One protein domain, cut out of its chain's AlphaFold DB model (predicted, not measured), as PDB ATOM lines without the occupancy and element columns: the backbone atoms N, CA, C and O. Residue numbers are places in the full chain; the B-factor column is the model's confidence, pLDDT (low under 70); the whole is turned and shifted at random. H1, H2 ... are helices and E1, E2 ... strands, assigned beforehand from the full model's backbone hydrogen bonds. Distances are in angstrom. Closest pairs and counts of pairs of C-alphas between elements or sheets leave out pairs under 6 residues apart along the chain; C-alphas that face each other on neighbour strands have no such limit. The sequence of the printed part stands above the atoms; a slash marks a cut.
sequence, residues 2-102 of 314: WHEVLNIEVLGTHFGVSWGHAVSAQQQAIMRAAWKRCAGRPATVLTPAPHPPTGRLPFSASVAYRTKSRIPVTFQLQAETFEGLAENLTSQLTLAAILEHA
ATOM      1  N   TRP A   2      56.585  29.150  26.732       47.72
ATOM      2  CA  TRP A   2      55.185  29.419  27.055       47.72
ATOM      3  C   TRP A   2      54.775  30.662  26.260       47.72
ATOM      4  O   TRP A   2      55.386  31.714  26.428       47.72
ATOM      5  N   HIS A   3      53.828  30.524  25.333       61.38
ATOM      6  CA  HIS A   3      53.297  31.671  24.600       61.38
ATOM      7  C   HIS A   3      52.502  32.543  25.580       61.38
ATOM      8  O   HIS A   3      51.646  32.036  26.304       61.38
ATOM      9  N   GLU A   4      52.824  33.834  25.648       81.06
ATOM     10  CA  GLU A   4      52.124  34.780  26.515       81.06
ATOM     11  C   GLU A   4      50.670  34.924  26.035       81.06
ATOM     12  O   GLU A   4      50.418  35.331  24.899       81.06
ATOM     13  N   VAL A   5      49.711  34.553  26.888       91.31
ATOM     14  CA  VAL A   5      48.275  34.630  26.587       91.31
ATOM     15  C   VAL A   5      47.737  35.981  27.044       91.31
ATOM     16  O   VAL A   5      47.871  36.350  28.212       91.31
ATOM     17  N   LEU A   6      47.084  36.708  26.138       94.94
ATOM     18  CA  LEU A   6      46.331  37.912  26.479       94.94
ATOM     19  C   LEU A   6      44.954  37.506  27.023       94.94
ATOM     20  O   LEU A   6      44.165  36.888  26.310       94.94
ATOM     21  N   ASN A   7      44.666  37.869  28.272       96.38
ATOM     22  CA  ASN A   7      43.391  37.572  28.926       96.38
ATOM     23  C   ASN A   7      42.469  38.791  28.884       96.38
ATOM     24  O   ASN A   7      42.829  39.866  29.367       96.38
ATOM     25  N   ILE A   8      41.283  38.611  28.310       96.94
ATOM     26  CA  ILE A   8      40.317  39.684  28.059       96.94
ATOM     27  C   ILE A   8      38.976  39.293  28.667       96.94
ATOM     28  O   ILE A   8      38.499  38.180  28.469       96.94
ATOM     29  N   GLU A   9      38.344  40.220  29.370       96.12
ATOM     30  CA  GLU A   9      36.953  40.120  29.783       96.12
ATOM     31  C   GLU A   9      36.074  41.024  28.917       96.12
ATOM     32  O   GLU A   9      36.289  42.234  28.826       96.12
ATOM     33  N   VAL A  10      35.060  40.432  28.287       96.31
ATOM     34  CA  VAL A  10      34.042  41.152  27.519       96.31
ATOM     35  C   VAL A  10      32.673  40.778  28.059       96.31
ATOM     36  O   VAL A  10      32.271  39.619  27.977       96.31
ATOM     37  N   LEU A  11      31.953  41.762  28.606       94.62
ATOM     38  CA  LEU A  11      30.604  41.589  29.159       94.62
ATOM     39  C   LEU A  11      30.500  40.462  30.211       94.62
ATOM     40  O   LEU A  11      29.462  39.817  30.327       94.62
ATOM     41  N   GLY A  12      31.570  40.211  30.974       92.12
ATOM     42  CA  GLY A  12      31.652  39.113  31.949       92.12
ATOM     43  C   GLY A  12      32.098  37.762  31.371       92.12
ATOM     44  O   GLY A  12      32.246  36.793  32.114       92.12
ATOM     45  N   THR A  13      32.334  37.668  30.058       94.31
ATOM     46  CA  THR A  13      32.912  36.478  29.413       94.31
ATOM     47  C   THR A  13      34.434  36.608  29.340       94.31
ATOM     48  O   THR A  13      34.946  37.609  28.843       94.31
ATOM     49  N   HIS A  14      35.169  35.595  29.814       95.69
ATOM     50  CA  HIS A  14      36.637  35.599  29.841       95.69
ATOM     51  C   HIS A  14      37.234  34.820  28.666       95.69
ATOM     52  O   HIS A  14      37.001  33.617  28.525       95.69
ATOM     53  N   PHE A  15      38.063  35.497  27.880       96.94
ATOM     54  CA  PHE A  15      38.749  34.981  26.703       96.94
ATOM     55  C   PHE A  15      40.257  34.929  26.938       96.94
ATOM     56  O   PHE A  15      40.836  35.851  27.510       96.94
ATOM     57  N   GLY A  16      40.895  33.867  26.456       96.94
ATOM     58  CA  GLY A  16      42.345  33.753  26.349       96.94
ATOM     59  C   GLY A  16      42.755  33.795  24.882       96.94
ATOM     60  O   GLY A  16      42.292  32.965  24.095       96.94
ATOM     61  N   VAL A  17      43.620  34.741  24.522       96.69
ATOM     62  CA  VAL A  17      44.116  34.947  23.156       96.69
ATOM     63  C   VAL A  17      45.594  34.579  23.077       96.69
ATOM     64  O   VAL A  17      46.419  35.148  23.789       96.69
ATOM     65  N   SER A  18      45.929  33.648  22.187       95.38
ATOM     66  CA  SER A  18      47.304  33.275  21.853       95.38
ATOM     67  C   SER A  18      47.654  33.796  20.468       95.38
ATOM     68  O   SER A  18      46.872  33.648  19.528       95.38
ATOM     69  N   TRP A  19      48.847  34.362  20.320       95.19
ATOM     70  CA  TRP A  19      49.304  34.985  19.079       95.19
ATOM     71  C   TRP A  19      50.194  34.060  18.253       95.19
ATOM     72  O   TRP A  19      51.022  33.326  18.799       95.19
ATOM     73  N   GLY A  20      50.014  34.079  16.933       93.62
ATOM     74  CA  GLY A  20      50.907  33.415  15.990       93.62
ATOM     75  C   GLY A  20      52.276  34.093  15.955       93.62
ATOM     76  O   GLY A  20      52.421  35.255  16.329       93.62
ATOM     77  N   HIS A  21      53.297  33.382  15.475       91.00
ATOM     78  CA  HIS A  21      54.689  33.847  15.546       91.00
ATOM     79  C   HIS A  21      54.987  35.118  14.733       91.00
ATOM     80  O   HIS A  21      55.970  35.796  15.016       91.00
ATOM     81  N   ALA A  22      54.160  35.447  13.735       93.88
ATOM     82  CA  ALA A  22      54.297  36.676  12.958       93.88
ATOM     83  C   ALA A  22      53.866  37.935  13.735       93.88
ATOM     84  O   ALA A  22      54.210  39.044  13.335       93.88
ATOM     85  N   VAL A  23      53.126  37.783  14.843       95.19
ATOM     86  CA  VAL A  23      52.746  38.902  15.715       95.19
ATOM     87  C   VAL A  23      53.910  39.201  16.658       95.19
ATOM     88  O   VAL A  23      54.188  38.445  17.595       95.19
ATOM     89  N   SER A  24      54.591  40.321  16.421       95.38
ATOM     90  CA  SER A  24      55.787  40.709  17.171       95.38
ATOM     91  C   SER A  24      55.483  41.015  18.643       95.38
ATOM     92  O   SER A  24      54.360  41.364  19.009       95.38
ATOM     93  N   ALA A  25      56.500  40.967  19.506       94.94
ATOM     94  CA  ALA A  25      56.345  41.333  20.918       94.94
ATOM     95  C   ALA A  25      55.820  42.774  21.105       94.94
ATOM     96  O   ALA A  25      55.019  43.031  22.004       94.94
ATOM     97  N   GLN A  26      56.215  43.700  20.223       95.94
ATOM     98  CA  GLN A  26      55.709  45.073  20.218       95.94
ATOM     99  C   GLN A  26      54.213  45.122  19.880       95.94
ATOM    100  O   GLN A  26      53.454  45.800  20.564       95.94
ATOM    101  N   GLN A  27      53.769  44.369  18.872       96.50
ATOM    102  CA  GLN A  27      52.355  44.272  18.498       96.50
ATOM    103  C   GLN A  27      51.503  43.653  19.616       96.50
ATOM    104  O   GLN A  27      50.413  44.141  19.912       96.50
ATOM    105  N   GLN A  28      52.020  42.633  20.305       96.38
ATOM    106  CA  GLN A  28      51.355  42.060  21.480       96.38
ATOM    107  C   GLN A  28      51.246  43.076  22.628       96.38
ATOM    108  O   GLN A  28      50.204  43.160  23.279       96.38
ATOM    109  N   ALA A  29      52.287  43.887  22.852       95.88
ATOM    110  CA  ALA A  29      52.260  44.964  23.839       95.88
ATOM    111  C   ALA A  29      51.233  46.054  23.486       95.88
ATOM    112  O   ALA A  29      50.514  46.508  24.375       95.88
ATOM    113  N   ILE A  30      51.104  46.412  22.202       96.00
ATOM    114  CA  ILE A  30      50.062  47.327  21.710       96.00
ATOM    115  C   ILE A  30      48.672  46.765  22.029       96.00
ATOM    116  O   ILE A  30      47.852  47.468  22.614       96.00
ATOM    117  N   MET A  31      48.416  45.484  21.737       96.88
ATOM    118  CA  MET A  31      47.124  44.863  22.060       96.88
ATOM    119  C   MET A  31      46.860  44.813  23.566       96.88
ATOM    120  O   MET A  31      45.747  45.113  23.995       96.88
ATOM    121  N   ARG A  32      47.867  44.489  24.386       96.44
ATOM    122  CA  ARG A  32      47.751  44.542  25.854       96.44
ATOM    123  C   ARG A  32      47.375  45.937  26.344       96.44
ATOM    124  O   ARG A  32      46.487  46.062  27.181       96.44
ATOM    125  N   ALA A  33      48.028  46.975  25.825       96.81
ATOM    126  CA  ALA A  33      47.733  48.357  26.186       96.81
ATOM    127  C   ALA A  33      46.322  48.770  25.739       96.81
ATOM    128  O   ALA A  33      45.577  49.355  26.526       96.81
ATOM    129  N   ALA A  34      45.923  48.401  24.517       97.25
ATOM    130  CA  ALA A  34      44.602  48.707  23.982       97.25
ATOM    131  C   ALA A  34      43.482  48.081  24.830       97.25
ATOM    132  O   ALA A  34      42.522  48.758  25.199       97.25
ATOM    133  N   TRP A  35      43.629  46.802  25.188       97.50
ATOM    134  CA  TRP A  35      42.647  46.029  25.956       97.50
ATOM    135  C   TRP A  35      42.795  46.155  27.475       97.50
ATOM    136  O   TRP A  35      42.089  45.471  28.211       97.50
ATOM    137  N   LYS A  36      43.670  47.037  27.972       97.12
ATOM    138  CA  LYS A  36      44.009  47.146  29.399       97.12
ATOM    139  C   LYS A  36      42.793  47.305  30.318       97.12
ATOM    140  O   LYS A  36      42.768  46.713  31.391       97.12
ATOM    141  N   ARG A  37      41.771  48.067  29.908       96.62
ATOM    142  CA  ARG A  37      40.535  48.259  30.702       96.62
ATOM    143  C   ARG A  37      39.585  47.060  30.691       96.62
ATOM    144  O   ARG A  37      38.653  47.018  31.481       96.62
ATOM    145  N   CYS A  38      39.832  46.104  29.810       96.94
ATOM    146  CA  CYS A  38      39.150  44.821  29.732       96.94
ATOM    147  C   CYS A  38      40.081  43.683  30.174       96.94
ATOM    148  O   CYS A  38      39.840  42.533  29.816       96.94
ATOM    149  N   ALA A  39      41.174  43.979  30.888       94.25
ATOM    150  CA  ALA A  39      42.062  42.945  31.393       94.25
ATOM    151  C   ALA A  39      41.273  42.017  32.324       94.25
ATOM    152  O   ALA A  39      40.741  42.444  33.346       94.25
ATOM    153  N   GLY A  40      41.182  40.751  31.933       85.25
ATOM    154  CA  GLY A  40      40.438  39.737  32.665       85.25
ATOM    155  C   GLY A  40      41.360  38.784  33.411       85.25
ATOM    156  O   GLY A  40      42.556  38.671  33.128       85.25
ATOM    157  N   ARG A  41      40.777  38.012  34.327       87.88
ATOM    158  CA  ARG A  41      41.430  36.798  34.833       87.88
ATOM    159  C   ARG A  41      41.682  35.794  33.694       87.88
ATOM    160  O   ARG A  41      40.968  35.830  32.688       87.88
ATOM    161  N   PRO A  42      42.638  34.861  33.859       83.31
ATOM    162  CA  PRO A  42      42.896  33.832  32.865       83.31
ATOM    163  C   PRO A  42      41.649  33.039  32.481       83.31
ATOM    164  O   PRO A  42      40.881  32.607  33.348       83.31
ATOM    165  N   ALA A  43      41.467  32.815  31.178       76.94
ATOM    166  CA  ALA A  43      40.433  31.903  30.716       76.94
ATOM    167  C   ALA A  43      40.699  30.495  31.265       76.94
ATOM    168  O   ALA A  43      41.823  30.000  31.284       76.94
ATOM    169  N   THR A  44      39.642  29.814  31.703       76.06
ATOM    170  CA  THR A  44      39.726  28.463  32.295       76.06
ATOM    171  C   THR A  44      39.763  27.356  31.234       76.06
ATOM    172  O   THR A  44      39.425  26.198  31.499       76.06
ATOM    173  N   VAL A  45      40.078  27.725  29.995       81.25
ATOM    174  CA  VAL A  45      40.178  26.845  28.832       81.25
ATOM    175  C   VAL A  45      41.558  27.065  28.247       81.25
ATOM    176  O   VAL A  45      41.975  28.206  28.068       81.25
ATOM    177  N   LEU A  46      42.260  25.969  27.966       83.56
ATOM    178  CA  LEU A  46      43.555  26.036  27.305       83.56
ATOM    179  C   LEU A  46      43.372  26.626  25.908       83.56
ATOM    180  O   LEU A  46      42.630  26.077  25.092       83.56
ATOM    181  N   THR A  47      44.051  27.736  25.643       83.75
ATOM    182  CA  THR A  47      44.067  28.339  24.314       83.75
ATOM    183  C   THR A  47      44.927  27.480  23.387       83.75
ATOM    184  O   THR A  47      46.100  27.258  23.698       83.75
ATOM    185  N   PRO A  48      44.377  26.958  22.272       85.12
ATOM    186  CA  PRO A  48      45.162  26.143  21.360       85.12
ATOM    187  C   PRO A  48      46.234  26.976  20.655       85.12
ATOM    188  O   PRO A  48      46.183  28.208  20.613       85.12
ATOM    189  N   ALA A  49      47.208  26.286  20.062       85.50
ATOM    190  CA  ALA A  49      48.188  26.946  19.216       85.50
ATOM    191  C   ALA A  49      47.480  27.643  18.031       85.50
ATOM    192  O   ALA A  49      46.554  27.070  17.439       85.50
ATOM    193  N   PRO A  50      47.889  28.869  17.673       86.25
ATOM    194  CA  PRO A  50      47.394  29.544  16.479       86.25
ATOM    195  C   PRO A  50      47.746  28.770  15.214       86.25
ATOM    196  O   PRO A  50      48.806  28.142  15.142       86.25
ATOM    197  N   HIS A  51      46.879  28.835  14.202       83.56
ATOM    198  CA  HIS A  51      47.186  28.231  12.908       83.56
ATOM    199  C   HIS A  51      48.511  28.756  12.338       83.56
ATOM    200  O   HIS A  51      48.812  29.952  12.483       83.56
ATOM    201  N   PRO A  52      49.291  27.886  11.664       80.38
ATOM    202  CA  PRO A  52      50.497  28.319  10.986       80.38
ATOM    203  C   PRO A  52      50.138  29.381   9.936       80.38
ATOM    204  O   PRO A  52      49.087  29.284   9.290       80.38
ATOM    205  N   PRO A  53      50.977  30.414   9.774       76.62
ATOM    206  CA  PRO A  53      50.755  31.428   8.760       76.62
ATOM    207  C   PRO A  53      50.765  30.809   7.371       76.62
ATOM    208  O   PRO A  53      51.530  29.889   7.077       76.62
ATOM    209  N   THR A  54      49.928  31.360   6.502       83.06
ATOM    210  CA  THR A  54      49.998  31.090   5.066       83.06
ATOM    211  C   THR A  54      50.647  32.281   4.372       83.06
ATOM    212  O   THR A  54      50.666  33.381   4.921       83.06
ATOM    213  N   GLY A  55      51.144  32.100   3.145       79.62
ATOM    214  CA  GLY A  55      51.772  33.198   2.397       79.62
ATOM    215  C   GLY A  55      50.859  34.414   2.175       79.62
ATOM    216  O   GLY A  55      51.362  35.518   2.016       79.62
ATOM    217  N   ARG A  56      49.529  34.229   2.193       88.75
ATOM    218  CA  ARG A  56      48.546  35.321   2.082       88.75
ATOM    219  C   ARG A  56      48.064  35.846   3.435       88.75
ATOM    220  O   ARG A  56      47.738  37.017   3.530       88.75
ATOM    221  N   LEU A  57      48.025  35.010   4.473       92.31
ATOM    222  CA  LEU A  57      47.520  35.371   5.801       92.31
ATOM    223  C   LEU A  57      48.594  35.087   6.863       92.31
ATOM    224  O   LEU A  57      48.538  34.050   7.538       92.31
ATOM    225  N   PRO A  58      49.616  35.955   6.976       93.06
ATOM    226  CA  PRO A  58      50.744  35.723   7.866       93.06
ATOM    227  C   PRO A  58      50.409  35.977   9.340       93.06
ATOM    228  O   PRO A  58      51.028  35.381  10.216       93.06
ATOM    229  N   PHE A  59      49.429  36.826   9.651       96.38
ATOM    230  CA  PHE A  59      49.056  37.107  11.036       96.38
ATOM    231  C   PHE A  59      47.969  36.139  11.486       96.38
ATOM    232  O   PHE A  59      46.950  36.012  10.813       96.38
ATOM    233  N   SER A  60      48.162  35.476  12.628       95.81
ATOM    234  CA  SER A  60      47.172  34.561  13.198       95.81
ATOM    235  C   SER A  60      47.009  34.730  14.706       95.81
ATOM    236  O   SER A  60      47.920  35.177  15.407       95.81
ATOM    237  N   ALA A  61      45.831  34.372  15.208       96.19
ATOM    238  CA  ALA A  61      45.544  34.266  16.630       96.19
ATOM    239  C   ALA A  61      44.582  33.104  16.891       96.19
ATOM    240  O   ALA A  61      43.701  32.820  16.081       96.19
ATOM    241  N   SER A  62      44.731  32.470  18.047       96.00
ATOM    242  CA  SER A  62      43.767  31.513  18.576       96.00
ATOM    243  C   SER A  62      43.074  32.111  19.784       96.00
ATOM    244  O   SER A  62      43.724  32.725  20.632       96.00
ATOM    245  N   VAL A  63      41.765  31.923  19.873       96.75
ATOM    246  CA  VAL A  63      40.952  32.390  20.990       96.75
ATOM    247  C   VAL A  63      40.266  31.196  21.624       96.75
ATOM    248  O   VAL A  63      39.709  30.350  20.925       96.75
ATOM    249  N   ALA A  64      40.272  31.151  22.952       95.88
ATOM    250  CA  ALA A  64      39.516  30.184  23.727       95.88
ATOM    251  C   ALA A  64      38.721  30.871  24.833       95.88
ATOM    252  O   ALA A  64      39.196  31.812  25.467       95.88
ATOM    253  N   TYR A  65      37.518  30.374  25.085       95.31
ATOM    254  CA  TYR A  65      36.713  30.756  26.236       95.31
ATOM    255  C   TYR A  65      35.808  29.596  26.642       95.31
ATOM    256  O   TYR A  65      35.717  28.571  25.961       95.31
ATOM    257  N   ARG A  66      35.150  29.743  27.788       93.50
ATOM    258  CA  ARG A  66      34.151  28.791  28.259       93.50
ATOM    259  C   ARG A  66      32.782  29.442  28.186       93.50
ATOM    260  O   ARG A  66      32.612  30.529  28.731       93.50
ATOM    261  N   THR A  67      31.823  28.767  27.562       92.12
ATOM    262  CA  THR A  67      30.437  29.236  27.566       92.12
ATOM    263  C   THR A  67      29.852  29.181  28.972       92.12
ATOM    264  O   THR A  67      30.366  28.480  29.856       92.12
ATOM    265  N   LYS A  68      28.715  29.841  29.186       85.81
ATOM    266  CA  LYS A  68      27.982  29.746  30.462       85.81
ATOM    267  C   LYS A  68      27.560  28.322  30.819       85.81
ATOM    268  O   LYS A  68      27.601  27.948  31.988       85.81
ATOM    269  N   SER A  69      27.263  27.495  29.817       87.12
ATOM    270  CA  SER A  69      26.980  26.059  29.983       87.12
ATOM    271  C   SER A  69      28.240  25.215  30.214       87.12
ATOM    272  O   SER A  69      28.195  23.990  30.142       87.12
ATOM    273  N   ARG A  70      29.376  25.861  30.502       87.19
ATOM    274  CA  ARG A  70      30.690  25.263  30.768       87.19
ATOM    275  C   ARG A  70      31.321  24.534  29.580       87.19
ATOM    276  O   ARG A  70      32.311  23.826  29.774       87.19
ATOM    277  N   ILE A  71      30.823  24.751  28.365       90.81
ATOM    278  CA  ILE A  71      31.350  24.129  27.148       90.81
ATOM    279  C   ILE A  71      32.589  24.920  26.698       90.81
ATOM    280  O   ILE A  71      32.517  26.146  26.607       90.81
ATOM    281  N   PRO A  72      33.744  24.276  26.462       93.00
ATOM    282  CA  PRO A  72      34.897  24.964  25.896       93.00
ATOM    283  C   PRO A  72      34.628  25.314  24.429       93.00
ATOM    284  O   PRO A  72      34.190  24.466  23.655       93.00
ATOM    285  N   VAL A  73      34.915  26.556  24.049       95.25
ATOM    286  CA  VAL A  73      34.824  27.034  22.668       95.25
ATOM    287  C   VAL A  73      36.165  27.616  22.269       95.25
ATOM    288  O   VAL A  73      36.784  28.369  23.022       95.25
ATOM    289  N   THR A  74      36.603  27.270  21.064       95.25
ATOM    290  CA  THR A  74      37.830  27.791  20.471       95.25
ATOM    291  C   THR A  74      37.570  28.215  19.040       95.25
ATOM    292  O   THR A  74      36.875  27.507  18.311       95.25
ATOM    293  N   PHE A  75      38.166  29.320  18.617       95.12
ATOM    294  CA  PHE A  75      38.159  29.737  17.222       95.12
ATOM    295  C   PHE A  75      39.501  30.356  16.841       95.12
ATOM    296  O   PHE A  75      40.309  30.728  17.692       95.12
ATOM    297  N   GLN A  76      39.755  30.412  15.539       94.88
ATOM    298  CA  GLN A  76      41.026  30.835  14.970       94.88
ATOM    299  C   GLN A  76      40.780  32.026  14.053       94.88
ATOM    300  O   GLN A  76      39.773  32.078  13.350       94.88
ATOM    301  N   LEU A  77      41.707  32.975  14.063       95.94
ATOM    302  CA  LEU A  77      41.678  34.167  13.230       95.94
ATOM    303  C   LEU A  77      42.967  34.232  12.427       95.94
ATOM    304  O   LEU A  77      44.042  33.935  12.951       95.94
ATOM    305  N   GLN A  78      42.860  34.652  11.170       95.69
ATOM    306  CA  GLN A  78      44.007  34.992  10.339       95.69
ATOM    307  C   GLN A  78      43.722  36.274   9.552       95.69
ATOM    308  O   GLN A  78      42.563  36.586   9.275       95.69
ATOM    309  N   ALA A  79      44.765  37.025   9.212       96.12
ATOM    310  CA  ALA A  79      44.658  38.245   8.419       96.12
ATOM    311  C   ALA A  79      45.939  38.521   7.619       96.12
ATOM    312  O   ALA A  79      47.021  38.032   7.956       96.12
ATOM    313  N   GLU A  80      45.799  39.335   6.571       95.88
ATOM    314  CA  GLU A  80      46.910  39.806   5.732       95.88
ATOM    315  C   GLU A  80      47.825  40.777   6.492       95.88
ATOM    316  O   GLU A  80      49.042  40.766   6.317       95.88
ATOM    317  N   THR A  81      47.241  41.587   7.381       95.62
ATOM    318  CA  THR A  81      47.938  42.583   8.202       95.62
ATOM    319  C   THR A  81      47.615  42.415   9.682       95.62
ATOM    320  O   THR A  81      46.599  41.823  10.062       95.62
ATOM    321  N   PHE A  82      48.470  42.971  10.539       95.94
ATOM    322  CA  PHE A  82      48.238  42.983  11.979       95.94
ATOM    323  C   PHE A  82      46.993  43.797  12.349       95.94
ATOM    324  O   PHE A  82      46.197  43.359  13.176       95.94
ATOM    325  N   GLU A  83      46.776  44.942  11.703       96.56
ATOM    326  CA  GLU A  83      45.606  45.796  11.919       96.56
ATOM    327  C   GLU A  83      44.315  45.054  11.552       96.56
ATOM    328  O   GLU A  83      43.329  45.126  12.286       96.56
ATOM    329  N   GLY A  84      44.344  44.271  10.465       96.94
ATOM    330  CA  GLY A  84      43.246  43.384  10.081       96.94
ATOM    331  C   GLY A  84      42.971  42.315  11.134       96.94
ATOM    332  O   GLY A  84      41.819  42.089  11.504       96.94
ATOM    333  N   LEU A  85      44.023  41.691  11.680       97.38
ATOM    334  CA  LEU A  85      43.878  40.725  12.770       97.38
ATOM    335  C   LEU A  85      43.280  41.380  14.026       97.38
ATOM    336  O   LEU A  85      42.397  40.798  14.651       97.38
ATOM    337  N   ALA A  86      43.730  42.586  14.382       97.69
ATOM    338  CA  ALA A  86      43.274  43.316  15.563       97.69
ATOM    339  C   ALA A  86      41.801  43.753  15.460       97.69
ATOM    340  O   ALA A  86      41.039  43.602  16.424       97.69
ATOM    341  N   GLU A  87      41.373  44.260  14.300       96.56
ATOM    342  CA  GLU A  87      39.967  44.598  14.041       96.56
ATOM    343  C   GLU A  87      39.074  43.350  14.064       96.56
ATOM    344  O   GLU A  87      38.028  43.350  14.725       96.56
ATOM    345  N   ASN A  88      39.511  42.265  13.414       96.94
ATOM    346  CA  ASN A  88      38.785  40.997  13.414       96.94
ATOM    347  C   ASN A  88      38.657  40.424  14.827       96.94
ATOM    348  O   ASN A  88      37.569  40.007  15.217       96.94
ATOM    349  N   LEU A  89      39.733  40.451  15.619       97.69
ATOM    350  CA  LEU A  89      39.708  39.997  17.008       97.69
ATOM    351  C   LEU A  89      38.682  40.783  17.828       97.69
ATOM    352  O   LEU A  89      37.836  40.182  18.481       97.69
ATOM    353  N   THR A  90      38.712  42.114  17.750       96.88
ATOM    354  CA  THR A  90      37.771  42.981  18.480       96.88
ATOM    355  C   THR A  90      36.320  42.672  18.123       96.88
ATOM    356  O   THR A  90      35.473  42.524  19.008       96.88
ATOM    357  N   SER A  91      36.043  42.501  16.831       95.81
ATOM    358  CA  SER A  91      34.704  42.183  16.329       95.81
ATOM    359  C   SER A  91      34.231  40.802  16.802       95.81
ATOM    360  O   SER A  91      33.106  40.657  17.278       95.81
ATOM    361  N   GLN A  92      35.097  39.788  16.727       97.50
ATOM    362  CA  GLN A  92      34.752  38.406  17.074       97.50
ATOM    363  C   GLN A  92      34.583  38.200  18.582       97.50
ATOM    364  O   GLN A  92      33.652  37.513  18.996       97.50
ATOM    365  N   LEU A  93      35.420  38.833  19.413       97.31
ATOM    366  CA  LEU A  93      35.247  38.813  20.870       97.31
ATOM    367  C   LEU A  93      33.925  39.472  21.284       97.31
ATOM    368  O   LEU A  93      33.186  38.915  22.097       97.31
ATOM    369  N   THR A  94      33.598  40.621  20.681       96.19
ATOM    370  CA  THR A  94      32.328  41.323  20.925       96.19
ATOM    371  C   THR A  94      31.136  40.450  20.545       96.19
ATOM    372  O   THR A  94      30.226  40.264  21.351       96.19
ATOM    373  N   LEU A  95      31.155  39.864  19.344       96.31
ATOM    374  CA  LEU A  95      30.079  38.998  18.869       96.31
ATOM    375  C   LEU A  95      29.911  37.756  19.752       96.31
ATOM    376  O   LEU A  95      28.786  37.427  20.126       96.31
ATOM    377  N   ALA A  96      31.008  37.085  20.113       96.31
ATOM    378  CA  ALA A  96      30.968  35.913  20.982       96.31
ATOM    379  C   ALA A  96      30.334  36.247  22.341       96.31
ATOM    380  O   ALA A  96      29.423  35.549  22.781       96.31
ATOM    381  N   ALA A  97      30.734  37.358  22.963       95.94
ATOM    382  CA  ALA A  97      30.149  37.799  24.225       95.94
ATOM    383  C   ALA A  97      28.664  38.187  24.091       95.94
ATOM    384  O   ALA A  97      27.852  37.819  24.938       95.94
ATOM    385  N   ILE A  98      28.261  38.863  23.010       95.25
ATOM    386  CA  ILE A  98      26.841  39.152  22.741       95.25
ATOM    387  C   ILE A  98      26.027  37.855  22.656       95.25
ATOM    388  O   ILE A  98      24.923  37.770  23.195       95.25
ATOM    389  N   LEU A  99      26.553  36.830  21.985       94.75
ATOM    390  CA  LEU A  99      25.862  35.550  21.842       94.75
ATOM    391  C   LEU A  99      25.766  34.788  23.172       94.75
ATOM    392  O   LEU A  99      24.704  34.240  23.461       94.75
ATOM    393  N   GLU A 100      26.802  34.828  24.013       94.81
ATOM    394  CA  GLU A 100      26.787  34.231  25.362       94.81
ATOM    395  C   GLU A 100      25.767  34.884  26.307       94.81
ATOM    396  O   GLU A 100      25.293  34.273  27.271       94.81
ATOM    397  N   HIS A 101      25.417  36.143  26.056       94.25
ATOM    398  CA  HIS A 101      24.466  36.915  26.859       94.25
ATOM    399  C   HIS A 101      23.108  37.111  26.173       94.25
ATOM    400  O   HIS A 101      22.229  37.804  26.696       94.25
ATOM    401  N   ALA A 102      22.901  36.444  25.038       93.44
ATOM    402  CA  ALA A 102      21.642  36.453  24.318       93.44
ATOM    403  C   ALA A 102      20.493  35.938  25.198       93.44
ATOM    404  O   ALA A 102      20.590  34.880  25.818       93.44
TER     405      ALA A 102
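What this domain is: This is residues 2 to 102 of the 314 residues of an uncharacterized protein of Arthrobacter sp. Hiyo6 (UniProt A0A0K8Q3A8). A strongly twisted sheet of four strands has one long helix, H2, packed over one of its faces and reaching all four strands, while the shorter helix H1 sits by the E1 edge. The long link from H1 to E3, residues 35 to 58, passes the E1 edge and crosses the sheet on the side away from H2. The printed part has 101 residues with four named strands and two named helices, in the order E1, E2, H1, E3, E4, H2; the sheet's order is E1, E2, E3, E4, antiparallel throughout, and the class is mixed, helices and strands. The whole is compact, with a radius of gyration of the C-alphas of 12.7 A and spans of 37 by 26 by 24 A.

Where its parts are: E1 is residues 6 to 10, beginning at C-alpha 6 at (46.331, 37.912, 26.479), and is 12.8 A long. E2, residues 13 to 19, is 19.4 A long. H1, residues 25 to 34, measures 14.2 A. E3, residues 59 to 66, and E4, residues 72 to 79, are 24.2 A and 24.0 A long. H2, residues 82 to 100, measures 26.8 A and ends at C-alpha 100 at (26.787, 34.231, 25.362).

How they stand to each other: E1 and E4 are the edge strands and are apart. E1 and E2 form a hairpin, antiparallel at 150 degrees, with N 8 and O 15 within hydrogen-bond range at 2.9 A. E2 and E3 are antiparallel at 151 degrees, with N 16 and O 64 at 2.8 A. E3 and E4 form the second hairpin, at 164 degrees, with N 77 and O 61 at 2.8 A. The helices and the sheet make two layers, H1 and H2 on one face of the sheet. H1 is on the sheet through E1 and E2; the closest C-alphas of E1 and H1 are those of Leu 6 and Arg 32, 6.8 A apart. H2 is on the sheet, and its closest C-alphas with E4 are those of Leu 85 and Ala 79, 5.1 A apart; with E2 they are those of Ala 97 and Thr 13, 6.0 A apart. H1 and H2 are close but not clearly touching, at a steep tilt of 44 degrees, the same way; their closest C-alphas are those of Met 31 and Ala 86, 7.7 A apart. In H1 and H2 every O i to N i+4 pair is within hydrogen-bond range.

The domain as a whole: The two C-alphas farthest apart are those of Gly 55 and Ser 69, at 37.8 A. The printed part has no cut. The link from H1 to E3, with 24 residues, is long; the other links are tight. The mean pLDDT of the printed part is 92.2, and residues 2 to 3 are under 70.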